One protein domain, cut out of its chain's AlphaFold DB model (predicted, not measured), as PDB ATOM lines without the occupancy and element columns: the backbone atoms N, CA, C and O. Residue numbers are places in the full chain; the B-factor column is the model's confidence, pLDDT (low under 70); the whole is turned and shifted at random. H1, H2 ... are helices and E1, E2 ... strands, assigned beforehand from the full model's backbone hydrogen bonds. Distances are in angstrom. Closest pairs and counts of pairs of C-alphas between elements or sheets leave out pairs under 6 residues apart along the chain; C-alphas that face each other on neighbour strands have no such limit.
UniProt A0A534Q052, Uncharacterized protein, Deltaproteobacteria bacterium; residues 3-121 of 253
ATOM      1  N   LEU A   3     -38.101  14.301  81.215       74.19
ATOM      2  CA  LEU A   3     -39.029  13.790  82.219       74.19
ATOM      3  C   LEU A   3     -38.569  14.320  83.571       74.19
ATOM      4  O   LEU A   3     -37.409  14.161  83.953       74.19
ATOM      5  N   ASN A   4     -39.473  14.955  84.302       73.50
ATOM      6  CA  ASN A   4     -39.178  15.380  85.660       73.50
ATOM      7  C   ASN A   4     -39.321  14.158  86.569       73.50
ATOM      8  O   ASN A   4     -40.436  13.693  86.798       73.50
ATOM      9  N   VAL A   5     -38.191  13.620  87.034       73.06
ATOM     10  CA  VAL A   5     -38.157  12.514  88.000       73.06
ATOM     11  C   VAL A   5     -37.682  13.055  89.333       73.06
ATOM     12  O   VAL A   5     -36.553  13.519  89.470       73.06
ATOM     13  N   VAL A   6     -38.542  12.962  90.327       73.19
ATOM     14  CA  VAL A   6     -38.263  13.336  91.704       73.19
ATOM     15  C   VAL A   6     -37.787  12.093  92.448       73.19
ATOM     16  O   VAL A   6     -38.362  11.012  92.300       73.19
ATOM     17  N   LEU A   7     -36.713  12.244  93.221       73.44
ATOM     18  CA  LEU A   7     -36.128  11.178  94.027       73.44
ATOM     19  C   LEU A   7     -36.376  11.492  95.490       73.44
ATOM     20  O   LEU A   7     -35.893  12.494  96.012       73.44
ATOM     21  N   VAL A   8     -37.131  10.619  96.138       70.06
ATOM     22  CA  VAL A   8     -37.696  10.895  97.449       70.06
ATOM     23  C   VAL A   8     -37.245   9.803  98.400       70.06
ATOM     24  O   VAL A   8     -37.580   8.633  98.190       70.06
ATOM     25  N   PRO A   9     -36.503  10.155  99.459       65.75
ATOM     26  CA  PRO A   9     -36.274   9.246 100.568       65.75
ATOM     27  C   PRO A   9     -37.625   8.872 101.184       65.75
ATOM     28  O   PRO A   9     -38.354   9.732 101.687       65.75
ATOM     29  N   GLN A  10     -38.003   7.598 101.122       62.62
ATOM     30  CA  GLN A  10     -39.300   7.178 101.630       62.62
ATOM     31  C   GLN A  10     -39.216   7.040 103.154       62.62
ATOM     32  O   GLN A  10     -38.564   6.147 103.670       62.62
ATOM     33  N   ARG A  11     -39.921   7.886 103.915       59.16
ATOM     34  CA  ARG A  11     -39.909   7.811 105.396       59.16
ATOM     35  C   ARG A  11     -40.385   6.464 105.953       59.16
ATOM     36  O   ARG A  11     -40.026   6.104 107.066       59.16
ATOM     37  N   GLN A  12     -41.216   5.754 105.191       55.53
ATOM     38  CA  GLN A  12     -41.800   4.469 105.582       55.53
ATOM     39  C   GLN A  12     -40.923   3.263 105.241       55.53
ATOM     40  O   GLN A  12     -41.156   2.185 105.779       55.53
ATOM     41  N   SER A  13     -39.911   3.422 104.385       57.31
ATOM     42  CA  SER A  13     -38.911   2.387 104.171       57.31
ATOM     43  C   SER A  13     -37.547   2.970 104.538       57.31
ATOM     44  O   SER A  13     -37.036   3.836 103.837       57.31
ATOM     45  N   PRO A  14     -36.901   2.508 105.625       61.00
ATOM     46  CA  PRO A  14     -35.598   3.051 106.025       61.00
ATOM     47  C   PRO A  14     -34.532   2.889 104.922       61.00
ATOM     48  O   PRO A  14     -33.476   3.518 104.971       61.00
ATOM     49  N   ASN A  15     -34.820   2.055 103.915       65.38
ATOM     50  CA  ASN A  15     -33.888   1.596 102.899       65.38
ATOM     51  C   ASN A  15     -34.343   1.887 101.455       65.38
ATOM     52  O   ASN A  15     -33.567   1.632 100.530       65.38
ATOM     53  N   GLY A  16     -35.575   2.368 101.245       68.00
ATOM     54  CA  GLY A  16     -36.157   2.504  99.913       68.00
ATOM     55  C   GLY A  16     -36.119   3.936  99.392       68.00
ATOM     56  O   GLY A  16     -36.463   4.897 100.082       68.00
ATOM     57  N   MET A  17     -35.703   4.071  98.137       77.31
ATOM     58  CA  MET A  17     -35.785   5.329  97.399       77.31
ATOM     59  C   MET A  17     -37.002   5.276  96.490       77.31
ATOM     60  O   MET A  17     -37.112   4.372  95.664       77.31
ATOM     61  N   ALA A  18     -37.902   6.245  96.623       82.19
ATOM     62  CA  ALA A  18     -39.031   6.382  95.721       82.19
ATOM     63  C   ALA A  18     -38.649   7.279  94.535       82.19
ATOM     64  O   ALA A  18     -38.226   8.422  94.704       82.19
ATOM     65  N   LEU A  19     -38.806   6.758  93.325       84.00
ATOM     66  CA  LEU A  19     -38.766   7.498  92.076       84.00
ATOM     67  C   LEU A  19     -40.190   7.888  91.725       84.00
ATOM     68  O   LEU A  19     -41.038   7.017  91.596       84.00
ATOM     69  N   THR A  20     -40.460   9.172  91.541       85.06
ATOM     70  CA  THR A  20     -41.781   9.648  91.119       85.06
ATOM     71  C   THR A  20     -41.636  10.509  89.876       85.06
ATOM     72  O   THR A  20     -40.708  11.309  89.793       85.06
ATOM     73  N   TRP A  21     -42.526  10.358  88.900       87.56
ATOM     74  CA  TRP A  21     -42.506  11.151  87.671       87.56
ATOM     75  C   TRP A  21     -43.901  11.579  87.231       87.56
ATOM     76  O   TRP A  21     -44.921  11.016  87.632       87.56
ATOM     77  N   THR A  22     -43.947  12.609  86.389       86.81
ATOM     78  CA  THR A  22     -45.191  13.071  85.766       86.81
ATOM     79  C   THR A  22     -45.552  12.168  84.590       86.81
ATOM     80  O   THR A  22     -44.704  11.888  83.742       86.81
ATOM     81  N   ALA A  23     -46.809  11.724  84.534       86.94
ATOM     82  CA  ALA A  23     -47.319  10.994  83.380       86.94
ATOM     83  C   ALA A  23     -47.262  11.872  82.120       86.94
ATOM     84  O   ALA A  23     -47.476  13.082  82.191       86.94
ATOM     85  N   LEU A  24     -46.962  11.255  80.982       87.94
ATOM     86  CA  LEU A  24     -46.899  11.917  79.683       87.94
ATOM     87  C   LEU A  24     -47.891  11.247  78.739       87.94
ATOM     88  O   LEU A  24     -47.978  10.020  78.708       87.94
ATOM     89  N   ASP A  25     -48.616  12.058  77.973       90.94
ATOM     90  CA  ASP A  25     -49.579  11.563  76.993       90.94
ATOM     91  C   ASP A  25     -48.881  10.796  75.859       90.94
ATOM     92  O   ASP A  25     -47.796  11.167  75.401       90.94
ATOM     93  N   GLY A  26     -49.514   9.709  75.411       91.25
ATOM     94  CA  GLY A  26     -49.004   8.824  74.356       91.25
ATOM     95  C   GLY A  26     -47.940   7.816  74.809       91.25
ATOM     96  O   GLY A  26     -47.372   7.113  73.971       91.25
ATOM     97  N   VAL A  27     -47.638   7.745  76.112       94.00
ATOM     98  CA  VAL A  27     -46.780   6.701  76.686       94.00
ATOM     99  C   VAL A  27     -47.633   5.483  77.033       94.00
ATOM    100  O   VAL A  27     -48.579   5.592  77.807       94.00
ATOM    101  N   SER A  28     -47.262   4.316  76.503       94.69
ATOM    102  CA  SER A  28     -47.912   3.026  76.764       94.69
ATOM    103  C   SER A  28     -47.308   2.295  77.968       94.69
ATOM    104  O   SER A  28     -48.000   1.578  78.692       94.69
ATOM    105  N   ALA A  29     -46.007   2.482  78.210       94.44
ATOM    106  CA  ALA A  29     -45.290   1.885  79.332       94.44
ATOM    107  C   ALA A  29     -44.016   2.668  79.683       94.44
ATOM    108  O   ALA A  29     -43.414   3.335  78.840       94.44
ATOM    109  N   TYR A  30     -43.553   2.513  80.922       92.94
ATOM    110  CA  TYR A  30     -42.261   3.018  81.379       92.94
ATOM    111  C   TYR A  30     -41.292   1.862  81.616       92.94
ATOM    112  O   TYR A  30     -41.669   0.793  82.098       92.94
ATOM    113  N   GLN A  31     -40.024   2.083  81.296       93.00
ATOM    114  CA  GLN A  31     -38.945   1.137  81.530       93.00
ATOM    115  C   GLN A  31     -37.899   1.783  82.432       93.00
ATOM    116  O   GLN A  31     -37.264   2.765  82.060       93.00
ATOM    117  N   ILE A  32     -37.755   1.254  83.640       91.81
ATOM    118  CA  ILE A  32     -36.878   1.777  84.680       91.81
ATOM    119  C   ILE A  32     -35.606   0.948  84.709       91.81
ATOM    120  O   ILE A  32     -35.664  -0.278  84.766       91.81
ATOM    121  N   PHE A  33     -34.475   1.638  84.702       91.00
ATOM    122  CA  PHE A  33     -33.137   1.084  84.807       91.00
ATOM    123  C   PHE A  33     -32.563   1.475  86.163       91.00
ATOM    124  O   PHE A  33     -32.539   2.655  86.514       91.00
ATOM    125  N   VAL A  34     -32.091   0.490  86.916       89.81
ATOM    126  CA  VAL A  34     -31.339   0.700  88.155       89.81
ATOM    127  C   VAL A  34     -29.945   0.135  87.936       89.81
ATOM    128  O   VAL A  34     -29.790  -1.068  87.734       89.81
ATOM    129  N   ALA A  35     -28.939   1.003  87.907       89.06
ATOM    130  CA  ALA A  35     -27.561   0.657  87.585       89.06
ATOM    131  C   ALA A  35     -26.601   1.061  88.710       89.06
ATOM    132  O   ALA A  35     -26.813   2.057  89.406       89.06
ATOM    133  N   GLN A  36     -25.508   0.306  88.839       84.00
ATOM    134  CA  GLN A  36     -24.422   0.595  89.789       84.00
ATOM    135  C   GLN A  36     -23.539   1.769  89.344       84.00
ATOM    136  O   GLN A  36     -22.877   2.409  90.157       84.00
ATOM    137  N   LYS A  37     -23.523   2.063  88.040       86.94
ATOM    138  CA  LYS A  37     -22.777   3.168  87.432       86.94
ATOM    139  C   LYS A  37     -23.740   4.121  86.736       86.94
ATOM    140  O   LYS A  37     -24.778   3.714  86.220       86.94
ATOM    141  N   ARG A  38     -23.369   5.402  86.687       83.75
ATOM    142  CA  ARG A  38     -24.077   6.415  85.904       83.75
ATOM    143  C   ARG A  38     -24.103   6.008  84.433       83.75
ATOM    144  O   ARG A  38     -23.061   6.045  83.784       83.75
ATOM    145  N   LEU A  39     -25.292   5.683  83.936       81.94
ATOM    146  CA  LEU A  39     -25.524   5.423  82.520       81.94
ATOM    147  C   LEU A  39     -25.479   6.740  81.740       81.94
ATOM    148  O   LEU A  39     -26.096   7.738  82.136       81.94
ATOM    149  N   SER A  40     -24.738   6.750  80.636       84.12
ATOM    150  CA  SER A  40     -24.821   7.822  79.651       84.12
ATOM    151  C   SER A  40     -26.176   7.764  78.922       84.12
ATOM    152  O   SER A  40     -26.834   6.721  78.911       84.12
ATOM    153  N   PRO A  41     -26.643   8.867  78.306       80.62
ATOM    154  CA  PRO A  41     -27.874   8.840  77.514       80.62
ATOM    155  C   PRO A  41     -27.838   7.791  76.394       80.62
ATOM    156  O   PRO A  41     -28.833   7.112  76.174       80.62
ATOM    157  N   GLU A  42     -26.683   7.625  75.746       85.88
ATOM    158  CA  GLU A  42     -26.456   6.642  74.679       85.88
ATOM    159  C   GLU A  42     -26.530   5.204  75.217       85.88
ATOM    160  O   GLU A  42     -27.179   4.347  74.621       85.88
ATOM    161  N   GLU A  43     -25.933   4.945  76.386       88.12
ATOM    162  CA  GLU A  43     -26.022   3.646  77.062       88.12
ATOM    163  C   GLU A  43     -27.462   3.324  77.476       88.12
ATOM    164  O   GLU A  43     -27.876   2.171  77.401       88.12
ATOM    165  N   LEU A  44     -28.240   4.327  77.892       85.44
ATOM    166  CA  LEU A  44     -29.638   4.144  78.282       85.44
ATOM    167  C   LEU A  44     -30.522   3.818  77.072       85.44
ATOM    168  O   LEU A  44     -31.371   2.937  77.165       85.44
ATOM    169  N   GLU A  45     -30.309   4.477  75.932       84.88
ATOM    170  CA  GLU A  45     -31.006   4.158  74.676       84.88
ATOM    171  C   GLU A  45     -30.661   2.747  74.175       84.88
ATOM    172  O   GLU A  45     -31.555   1.978  73.801       84.88
ATOM    173  N   ALA A  46     -29.382   2.364  74.247       87.75
ATOM    174  CA  ALA A  46     -28.942   1.010  73.922       87.75
ATOM    175  C   ALA A  46     -29.559  -0.030  74.872       87.75
ATOM    176  O   ALA A  46     -30.123  -1.025  74.419       87.75
ATOM    177  N   ALA A  47     -29.527   0.229  76.183       88.69
ATOM    178  CA  ALA A  47     -30.132  -0.632  77.196       88.69
ATOM    179  C   ALA A  47     -31.644  -0.768  76.998       88.69
ATOM    180  O   ALA A  47     -32.189  -1.854  77.177       88.69
ATOM    181  N   ALA A  48     -32.332   0.300  76.597       87.56
ATOM    182  CA  ALA A  48     -33.763   0.255  76.338       87.56
ATOM    183  C   ALA A  48     -34.110  -0.587  75.108       87.56
ATOM    184  O   ALA A  48     -35.055  -1.371  75.149       87.56
ATOM    185  N   THR A  49     -33.288  -0.516  74.063       87.06
ATOM    186  CA  THR A  49     -33.457  -1.343  72.859       87.06
ATOM    187  C   THR A  49     -33.169  -2.822  73.137       87.06
ATOM    188  O   THR A  49     -33.862  -3.701  72.629       87.06
ATOM    189  N   LEU A  50     -32.172  -3.106  73.977       87.69
ATOM    190  CA  LEU A  50     -31.766  -4.464  74.358       87.69
ATOM    191  C   LEU A  50     -32.558  -5.031  75.542       87.69
ATOM    192  O   LEU A  50     -32.339  -6.168  75.954       87.69
ATOM    193  N   ASN A  51     -33.491  -4.248  76.086       86.62
ATOM    194  CA  ASN A  51     -34.276  -4.589  77.264       86.62
ATOM    195  C   ASN A  51     -33.416  -4.885  78.517       86.62
ATOM    196  O   ASN A  51     -33.822  -5.652  79.391       86.62
ATOM    197  N   GLY A  52     -32.246  -4.244  78.604       83.69
ATOM    198  CA  GLY A  52     -31.297  -4.291  79.713       83.69
ATOM    199  C   GLY A  52     -29.842  -4.461  79.296       83.69
ATOM    200  O   GLY A  52     -29.511  -4.660  78.130       83.69
ATOM    201  N   THR A  53     -28.963  -4.354  80.287       84.56
ATOM    202  CA  THR A  53     -27.530  -4.660  80.200       84.56
ATOM    203  C   THR A  53     -27.130  -5.461  81.433       84.56
ATOM    204  O   THR A  53     -27.842  -5.456  82.434       84.56
ATOM    205  N   GLU A  54     -25.972  -6.122  81.404       84.06
ATOM    206  CA  GLU A  54     -25.485  -6.933  82.534       84.06
ATOM    207  C   GLU A  54     -25.290  -6.128  83.831       84.06
ATOM    208  O   GLU A  54     -25.267  -6.692  84.921       84.06
ATOM    209  N   GLN A  55     -25.168  -4.803  83.720       84.75
ATOM    210  CA  GLN A  55     -24.909  -3.895  84.840       84.75
ATOM    211  C   GLN A  55     -26.148  -3.119  85.302       84.75
ATOM    212  O   GLN A  55     -26.033  -2.254  86.176       84.75
ATOM    213  N   CYS A  56     -27.324  -3.385  84.721       87.00
ATOM    214  CA  CYS A  56     -28.558  -2.731  85.135       87.00
ATOM    215  C   CYS A  56     -29.701  -3.721  85.355       87.00
ATOM    216  O   CYS A  56     -29.933  -4.656  84.592       87.00
ATOM    217  N   PHE A  57     -30.458  -3.476  86.418       88.38
ATOM    218  CA  PHE A  57     -31.756  -4.090  86.605       88.38
ATOM    219  C   PHE A  57     -32.801  -3.306  85.818       88.38
ATOM    220  O   PHE A  57     -32.830  -2.075  85.879       88.38
ATOM    221  N   VAL A  58     -33.676  -4.021  85.112       90.94
ATOM    222  CA  VAL A  58     -34.717  -3.425  84.276       90.94
ATOM    223  C   VAL A  58     -36.097  -3.844  84.749       90.94
ATOM    224  O   VAL A  58     -36.401  -5.031  84.859       90.94
ATOM    225  N   ALA A  59     -36.958  -2.857  84.966       91.81
ATOM    226  CA  ALA A  59     -38.366  -3.054  85.267       91.81
ATOM    227  C   ALA A  59     -39.231  -2.345  84.229       91.81
ATOM    228  O   ALA A  59     -39.110  -1.140  84.037       91.81
ATOM    229  N   LYS A  60     -40.137  -3.084  83.585       93.12
ATOM    230  CA  LYS A  60     -41.173  -2.510  82.723       93.12
ATOM    231  C   LYS A  60     -42.473  -2.403  83.510       93.12
ATOM    232  O   LYS A  60     -42.948  -3.403  84.050       93.12
ATOM    233  N   VAL A  61     -43.032  -1.203  83.568       92.56
ATOM    234  CA  VAL A  61     -44.289  -0.887  84.254       92.56
ATOM    235  C   VAL A  61     -45.266  -0.235  83.282       92.56
ATOM    236  O   VAL A  61     -44.848   0.347  82.279       92.56
ATOM    237  N   GLY A  62     -46.563  -0.364  83.548       92.81
ATOM    238  CA  GLY A  62     -47.592   0.268  82.726       92.81
ATOM    239  C   GLY A  62     -47.579   1.794  82.848       92.81
ATOM    240  O   GLY A  62     -46.981   2.351  83.774       92.81
ATOM    241  N   ALA A  63     -48.221   2.475  81.899       92.94
ATOM    242  CA  ALA A  63     -48.330   3.935  81.873       92.94
ATOM    243  C   ALA A  63     -49.078   4.524  83.085       92.94
ATOM    244  O   ALA A  63     -48.919   5.701  83.411       92.94
ATOM    245  N   GLU A  64     -49.878   3.713  83.776       90.19
ATOM    246  CA  GLU A  64     -50.578   4.086  85.003       90.19
ATOM    247  C   GLU A  64     -49.637   4.275  86.202       90.19
ATOM    248  O   GLU A  64     -49.977   4.985  87.151       90.19
ATOM    249  N   VAL A  65     -48.445   3.671  86.166       90.12
ATOM    250  CA  VAL A  65     -47.484   3.730  87.268       90.12
ATOM    251  C   VAL A  65     -46.700   5.036  87.202       90.12
ATOM    252  O   VAL A  65     -45.972   5.300  86.247       90.12
ATOM    253  N   ARG A  66     -46.832   5.848  88.254       87.00
ATOM    254  CA  ARG A  66     -46.177   7.165  88.374       87.00
ATOM    255  C   ARG A  66     -45.100   7.221  89.447       87.00
ATOM    256  O   ARG A  66     -44.357   8.196  89.518       87.00
ATOM    257  N   SER A  67     -45.050   6.215  90.311       88.12
ATOM    258  CA  SER A  67     -44.114   6.164  91.423       88.12
ATOM    259  C   SER A  67     -43.627   4.740  91.641       88.12
ATOM    260  O   SER A  67     -44.419   3.801  91.571       88.12
ATOM    261  N   ILE A  68     -42.332   4.574  91.893       87.31
ATOM    262  CA  ILE A  68     -41.681   3.289  92.130       87.31
ATOM    263  C   ILE A  68     -40.749   3.365  93.327       87.31
ATOM    264  O   ILE A  68     -39.959   4.292  93.417       87.31
ATOM    265  N   VAL A  69     -40.766   2.353  94.189       87.12
ATOM    266  CA  VAL A  69     -39.810   2.186  95.287       87.12
ATOM    267  C   VAL A  69     -38.712   1.210  94.880       87.12
ATOM    268  O   VAL A  69     -38.989   0.049  94.582       87.12
ATOM    269  N   ASP A  70     -37.461   1.661  94.919       85.56
ATOM    270  CA  ASP A  70     -36.292   0.789  94.848       85.56
ATOM    271  C   ASP A  70     -35.951   0.210  96.225       85.56
ATOM    272  O   ASP A  70     -35.310   0.853  97.060       85.56
ATOM    273  N   ASP A  71     -36.371  -1.034  96.421       85.00
ATOM    274  CA  ASP A  71     -36.090  -1.887  97.573       85.00
ATOM    275  C   ASP A  71     -35.180  -3.082  97.228       85.00
ATOM    276  O   ASP A  71     -34.934  -3.940  98.075       85.00
ATOM    277  N   ILE A  72     -34.680  -3.150  95.991       82.50
ATOM    278  CA  ILE A  72     -33.830  -4.251  95.517       82.50
ATOM    279  C   ILE A  72     -32.344  -3.936  95.657       82.50
ATOM    280  O   ILE A  72     -31.539  -4.861  95.777       82.50
ATOM    281  N   THR A  73     -31.982  -2.656  95.623       81.88
ATOM    282  CA  THR A  73     -30.593  -2.227  95.752       81.88
ATOM    283  C   THR A  73     -30.209  -2.165  97.231       81.88
ATOM    284  O   THR A  73     -30.926  -1.541  98.020       81.88
ATOM    285  N   PRO A  74     -29.082  -2.767  97.648       79.12
ATOM    286  CA  PRO A  74     -28.594  -2.657  99.017       79.12
ATOM    287  C   PRO A  74     -28.350  -1.201  99.445       79.12
ATOM    288  O   PRO A  74     -28.221  -0.281  98.629       79.12
ATOM    289  N   GLN A  75     -28.309  -0.960 100.754       71.75
ATOM    290  CA  GLN A  75     -27.887   0.338 101.281       71.75
ATOM    291  C   GLN A  75     -26.376   0.529 101.109       71.75
ATOM    292  O   GLN A  75     -25.604  -0.414 101.262       71.75
ATOM    293  N   GLY A  76     -25.960   1.765 100.828       69.44
ATOM    294  CA  GLY A  76     -24.546   2.136 100.697       69.44
ATOM    295  C   GLY A  76     -23.961   1.979  99.291       69.44
ATOM    296  O   GLY A  76     -22.875   2.496  99.039       69.44
ATOM    297  N   GLU A  77     -24.676   1.346  98.358       77.12
ATOM    298  CA  GLU A  77     -24.275   1.313  96.949       77.12
ATOM    299  C   GLU A  77     -24.713   2.588  96.218       77.12
ATOM    300  O   GLU A  77     -25.806   3.117  96.442       77.12
ATOM    301  N   ALA A  78     -23.849   3.092  95.330       64.81
ATOM    302  CA  ALA A  78     -24.181   4.215  94.466       64.81
ATOM    303  C   ALA A  78     -25.309   3.803  93.511       64.81
ATOM    304  O   ALA A  78     -25.168   2.857  92.736       64.81
ATOM    305  N   ARG A  79     -26.435   4.520  93.576       77.94
ATOM    306  CA  ARG A  79     -27.619   4.218  92.769       77.94
ATOM    307  C   ARG A  79     -27.736   5.201  91.624       77.94
ATOM    308  O   ARG A  79     -27.864   6.409  91.835       77.94
ATOM    309  N   HIS A  80     -27.726   4.674  90.410       85.38
ATOM    310  CA  HIS A  80     -27.984   5.447  89.212       85.38
ATOM    311  C   HIS A  80     -29.260   4.957  88.559       85.38
ATOM    312  O   HIS A  80     -29.407   3.781  88.242       85.38
ATOM    313  N   TYR A  81     -30.185   5.885  88.363       86.69
ATOM    314  CA  TYR A  81     -31.473   5.575  87.775       86.69
ATOM    315  C   TYR A  81     -31.484   5.930  86.287       86.69
ATOM    316  O   TYR A  81     -30.715   6.764  85.806       86.69
ATOM    317  N   GLY A  82     -32.365   5.275  85.553       88.38
ATOM    318  CA  GLY A  82     -32.672   5.525  84.159       88.38
ATOM    319  C   GLY A  82     -34.163   5.325  83.957       88.38
ATOM    320  O   GLY A  82     -34.724   4.396  84.527       88.38
ATOM    321  N   VAL A  83     -34.821   6.164  83.163       89.62
ATOM    322  CA  VAL A  83     -36.202   5.900  82.736       89.62
ATOM    323  C   VAL A  83     -36.244   6.038  81.223       89.62
ATOM    324  O   VAL A  83     -35.783   7.039  80.685       89.62
ATOM    325  N   ALA A  84     -36.777   5.041  80.533       90.94
ATOM    326  CA  ALA A  84     -37.156   5.129  79.134       90.94
ATOM    327  C   ALA A  84     -38.679   5.048  79.017       90.94
ATOM    328  O   ALA A  84     -39.347   4.362  79.791       90.94
ATOM    329  N   MET A  85     -39.226   5.783  78.060       92.62
ATOM    330  CA  MET A  85     -40.653   5.810  77.762       92.62
ATOM    331  C   MET A  85     -40.893   4.993  76.506       92.62
ATOM    332  O   MET A  85     -40.182   5.183  75.519       92.62
ATOM    333  N   ILE A  86     -41.887   4.119  76.558       92.31
ATOM    334  CA  ILE A  86     -42.356   3.335  75.424       92.31
ATOM    335  C   ILE A  86     -43.667   3.972  74.988       92.31
ATOM    336  O   ILE A  86     -44.600   4.059  75.782       92.31
ATOM    337  N   PHE A  87     -43.721   4.464  73.759       93.56
ATOM    338  CA  PHE A  87     -44.900   5.123  73.206       93.56
ATOM    339  C   PHE A  87     -45.852   4.105  72.568       93.56
ATOM    340  O   PHE A  87     -45.499   2.938  72.374       93.56
ATOM    341  N   ASP A  88     -47.072   4.533  72.255       92.50
ATOM    342  CA  ASP A  88     -48.067   3.694  71.567       92.50
ATOM    343  C   ASP A  88     -47.621   3.275  70.154       92.50
ATOM    344  O   ASP A  88     -48.002   2.212  69.666       92.50
ATOM    345  N   ASP A  89     -46.758   4.070  69.513       92.12
ATOM    346  CA  ASP A  89     -46.133   3.755  68.220       92.12
ATOM    347  C   ASP A  89     -45.000   2.711  68.324       92.12
ATOM    348  O   ASP A  89     -44.378   2.358  67.321       92.12
ATOM    349  N   GLY A  90     -44.717   2.220  69.536       89.69
ATOM    350  CA  GLY A  90     -43.629   1.292  69.830       89.69
ATOM    351  C   GLY A  90     -42.249   1.948  69.909       89.69
ATOM    352  O   GLY A  90     -41.268   1.254  70.182       89.69
ATOM    353  N   SER A  91     -42.144   3.264  69.704       90.00
ATOM    354  CA  SER A  91     -40.882   3.980  69.855       90.00
ATOM    355  C   SER A  91     -40.459   4.028  71.320       90.00
ATOM    356  O   SER A  91     -41.280   4.124  72.236       90.00
ATOM    357  N   VAL A  92     -39.147   3.964  71.547       89.56
ATOM    358  CA  VAL A  92     -38.558   4.032  72.883       89.56
ATOM    359  C   VAL A  92     -37.679   5.267  72.961       89.56
ATOM    360  O   VAL A  92     -36.806   5.464  72.119       89.56
ATOM    361  N   LYS A  93     -37.910   6.129  73.957       89.88
ATOM    362  CA  LYS A  93     -37.082   7.325  74.177       89.88
ATOM    363  C   LYS A  93     -36.538   7.351  75.590       89.88
ATOM    364  O   LYS A  93     -37.303   7.314  76.557       89.88
ATOM    365  N   ALA A  94     -35.223   7.500  75.697       85.81
ATOM    366  CA  ALA A  94     -34.560   7.774  76.957       85.81
ATOM    367  C   ALA A  94     -35.064   9.101  77.537       85.81
ATOM    368  O   ALA A  94     -35.007  10.164  76.909       85.81
ATOM    369  N   ALA A  95     -35.567   9.038  78.760       81.56
ATOM    370  CA  ALA A  95     -36.011  10.197  79.494       81.56
ATOM    371  C   ALA A  95     -34.827  10.752  80.292       81.56
ATOM    372  O   ALA A  95     -34.287  10.103  81.188       81.56
ATOM    373  N   ARG A  96     -34.403  11.975  79.967       66.50
ATOM    374  CA  ARG A  96     -33.444  12.705  80.804       66.50
ATOM    375  C   ARG A  96     -34.181  13.248  82.010       66.50
ATOM    376  O   ARG A  96     -35.201  13.910  81.829       66.50
ATOM    377  N   PHE A  97     -33.627  13.033  83.195       64.25
ATOM    378  CA  PHE A  97     -34.238  13.506  84.422       64.25
ATOM    379  C   PHE A  97     -33.249  14.196  85.355       64.25
ATOM    380  O   PHE A  97     -32.031  14.022  85.271       64.25
ATOM    381  N   ARG A  98     -33.810  15.026  86.234       54.00
ATOM    382  CA  ARG A  98     -33.107  15.725  87.306       54.00
ATOM    383  C   ARG A  98     -33.690  15.256  88.622       54.00
ATOM    384  O   ARG A  98     -34.848  15.545  88.874       54.00
ATOM    385  N   ALA A  99     -32.879  14.585  89.432       51.78
ATOM    386  CA  ALA A  99     -33.232  14.231  90.798       51.78
ATOM    387  C   ALA A  99     -33.568  15.503  91.591       51.78
ATOM    388  O   ALA A  99     -32.672  16.296  91.883       51.78
ATOM    389  N   VAL A 100     -34.844  15.719  91.906       44.94
ATOM    390  CA  VAL A 100     -35.263  16.757  92.858       44.94
ATOM    391  C   VAL A 100     -35.434  16.086  94.225       44.94
ATOM    392  O   VAL A 100     -36.080  15.040  94.271       44.94
ATOM    393  N   PRO A 101     -34.851  16.632  95.307       42.59
ATOM    394  CA  PRO A 101     -34.807  15.973  96.614       42.59
ATOM    395  C   PRO A 101     -36.121  15.999  97.418       42.59
ATOM    396  O   PRO A 101     -36.086  15.669  98.599       42.59
ATOM    397  N   ASP A 102     -37.267  16.380  96.841       39.53
ATOM    398  CA  ASP A 102     -38.470  16.664  97.635       39.53
ATOM    399  C   ASP A 102     -39.779  16.191  96.980       39.53
ATOM    400  O   ASP A 102     -40.071  16.555  95.842       39.53
ATOM    401  N   GLY A 103     -40.579  15.417  97.728       41.38
ATOM    402  CA  GLY A 103     -41.987  15.097  97.422       41.38
ATOM    403  C   GLY A 103     -42.261  13.745  96.746       41.38
ATOM    404  O   GLY A 103     -42.201  13.626  95.524       41.38
ATOM    405  N   GLY A 104     -42.622  12.724  97.535       46.25
ATOM    406  CA  GLY A 104     -43.017  11.389  97.053       46.25
ATOM    407  C   GLY A 104     -44.516  11.172  97.140       46.25
ATOM    408  O   GLY A 104     -45.150  11.613  98.095       46.25
ATOM    409  N   ALA A 105     -45.077  10.507  96.131       55.72
ATOM    410  CA  ALA A 105     -46.481  10.110  96.122       55.72
ATOM    411  C   ALA A 105     -46.720   8.909  97.057       55.72
ATOM    412  O   ALA A 105     -45.825   8.091  97.247       55.72
ATOM    413  N   ALA A 106     -47.925   8.799  97.625       48.59
ATOM    414  CA  ALA A 106     -48.299   7.699  98.521       48.59
ATOM    415  C   ALA A 106     -48.536   6.362  97.785       48.59
ATOM    416  O   ALA A 106     -48.404   5.300  98.386       48.59
ATOM    417  N   ASP A 107     -48.827   6.412  96.481       58.56
ATOM    418  CA  ASP A 107     -49.136   5.246  95.643       58.56
ATOM    419  C   ASP A 107     -47.893   4.740  94.886       58.56
ATOM    420  O   ASP A 107     -47.826   4.774  93.653       58.56
ATOM    421  N   SER A 108     -46.860   4.323  95.624       62.22
ATOM    422  CA  SER A 108     -45.596   3.854  95.041       62.22
ATOM    423  C   SER A 108     -45.570   2.345  94.784       62.22
ATOM    424  O   SER A 108     -46.016   1.532  95.590       62.22
ATOM    425  N   PHE A 109     -44.984   1.953  93.657       65.88
ATOM    426  CA  PHE A 109     -44.887   0.567  93.208       65.88
ATOM    427  C   PHE A 109     -43.508  -0.042  93.519       65.88
ATOM    428  O   PHE A 109     -42.485   0.481  93.103       65.88
ATOM    429  N   HIS A 110     -43.433  -1.162  94.233       71.50
ATOM    430  CA  HIS A 110     -42.151  -1.724  94.689       71.50
ATOM    431  C   HIS A 110     -41.415  -2.535  93.602       71.50
ATOM    432  O   HIS A 110     -42.004  -3.421  92.977       71.50
ATOM    433  N   LEU A 111     -40.112  -2.292  93.397       75.62
ATOM    434  CA  LEU A 111     -39.293  -3.015  92.409       75.62
ATOM    435  C   LEU A 111     -39.118  -4.503  92.742       75.62
ATOM    436  O   LEU A 111     -39.049  -5.333  91.829       75.62
ATOM    437  N   SER A 112     -39.099  -4.876  94.019       73.62
ATOM    438  CA  SER A 112     -39.045  -6.275  94.460       73.62
ATOM    439  C   SER A 112     -40.214  -7.106  93.924       73.62
ATOM    440  O   SER A 112     -40.021  -8.267  93.550       73.62
ATOM    441  N   ALA A 113     -41.400  -6.506  93.781       71.75
ATOM    442  CA  ALA A 113     -42.569  -7.161  93.201       71.75
ATOM    443  C   ALA A 113     -42.358  -7.502  91.714       71.75
ATOM    444  O   ALA A 113     -42.824  -8.543  91.239       71.75
ATOM    445  N   VAL A 114     -41.601  -6.675  90.979       70.06
ATOM    446  CA  VAL A 114     -41.198  -6.959  89.590       70.06
ATOM    447  C   VAL A 114     -40.183  -8.087  89.546       70.06
ATOM    448  O   VAL A 114     -40.322  -9.003  88.735       70.06
ATOM    449  N   LYS A 115     -39.186  -8.060  90.438       68.00
ATOM    450  CA  LYS A 115     -38.160  -9.105  90.518       68.00
ATOM    451  C   LYS A 115     -38.785 -10.477  90.796       68.00
ATOM    452  O   LYS A 115     -38.470 -11.429  90.084       68.00
ATOM    453  N   MET A 116     -39.737 -10.575  91.730       62.78
ATOM    454  CA  MET A 116     -40.469 -11.827  91.975       62.78
ATOM    455  C   MET A 116     -41.273 -12.300  90.753       62.78
ATOM    456  O   MET A 116     -41.325 -13.502  90.483       62.78
ATOM    457  N   ARG A 117     -41.860 -11.377  89.976       57.91
ATOM    458  CA  ARG A 117     -42.576 -11.704  88.726       57.91
ATOM    459  C   ARG A 117     -41.654 -12.180  87.605       57.91
ATOM    460  O   ARG A 117     -42.009 -13.109  86.885       57.91
ATOM    461  N   MET A 118     -40.471 -11.585  87.472       59.22
ATOM    462  CA  MET A 118     -39.459 -11.993  86.488       59.22
ATOM    463  C   MET A 118     -38.925 -13.399  86.793       59.22
ATOM    464  O   MET A 118     -38.804 -14.222  85.890       59.22
ATOM    465  N   SER A 119     -38.684 -13.718  88.069       57.56
ATOM    466  CA  SER A 119     -38.227 -15.052  88.489       57.56
ATOM    467  C   SER A 119     -39.287 -16.150  88.328       57.56
ATOM    468  O   SER A 119     -38.932 -17.324  88.257       57.56
ATOM    469  N   THR A 120     -40.574 -15.794  88.249       52.28
ATOM    470  CA  THR A 120     -41.690 -16.750  88.110       52.28
ATOM    471  C   THR A 120     -42.215 -16.898  86.676       52.28
ATOM    472  O   THR A 120     -43.103 -17.713  86.436       52.28
ATOM    473  N   GLY A 121     -41.659 -16.171  85.695       40.28
ATOM    474  CA  GLY A 121     -41.891 -16.409  84.262       40.28
ATOM    475  C   GLY A 121     -43.325 -16.192  83.754       40.28
ATOM    476  O   GLY A 121     -43.645 -16.633  82.653       40.28
TER     477      GLY A 121
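What this domain is: This is residues 3 to 121 of the 253 residues of an uncharacterized protein of Deltaproteobacteria bacterium (UniProt A0A534Q052). A strongly twisted sheet of four strands, E4, E3, E6 and E7, makes the main wall of this domain, with H1 over one face and H2 on the opposite face, across its edge strand E4. A smaller sheet, E1, E2 and E5, stands partly face to face with that wall on the side away from H1, and the long link of residues 96 to 110 runs round the small sheet to reach H2. The printed part has 119 residues, in the order E1 E2 E3 H1 E4 E5 E6 E7 H2, of mixed class; both sheets are antiparallel, in the orders E4 E3 E6 E7 and E1 E2 E5. It is compact, with a radius of gyration of the C-alphas of 13.4 A and spans of 38 by 30 by 30 A.

How they stand to each other: Start with E1, residues 5 to 9, and E2, residues 17 to 21, an antiparallel hairpin with N 6 and O 20 2.8 A apart. On the other side of E2 look for E5, residues 67 to 70, also antiparallel, where N 19 and O 68 are 2.7 A apart. Next find E3, residues 27 to 35, an inner strand between E4, residues 56 to 62, and E6, residues 80 to 87; N 32 and O 59 are 2.8 A apart, as are N 31 and O 84. E6 forms a hairpin with E7, residues 92 to 95, with N 95 and O 83 2.8 A apart. E3 and E5 are only just apart, at 8.3 A. H1, residues 41 to 49, is on the four-strand sheet, its closest C-alphas to E7 being those of Glu 45 and Ala 94, 5.6 A. H2, residues 111 to 119, is on the opposite face, over E4 at a height over the sheet of 7.7 A; it runs across the strands, at 84 degrees to E4 on the local plane. H2 only grazes the small sheet, with its residues 111 to 113. In H1 and H2 every O i to N i+4 pair is within hydrogen-bond range.

Where its parts are: Find C-alpha 5 at (-38.157, 12.514, 88.000), where E1 begins. E3 runs 22.9 A from C-alpha 27 at (-46.780, 6.701, 76.686), E4 19.4 A and E6 23.3 A. E1 spans 13.1 A, E2 13.2 A, E5 10.1 A, E7 9.4 A and H1 12.5 A. H2, 12.7 A, ends at C-alpha 119, (-38.227, -15.052, 88.489).

The domain as a whole: The C-alphas farthest apart are those of Pro 14 and Asp 89, 39.3 A. The printed part has no cut, and the link from E7 to H2 is long, at 15 residues. Look for pLDDT under 70 in residues 9 to 16, 76, 78, 96 to 109 and 115 to 121.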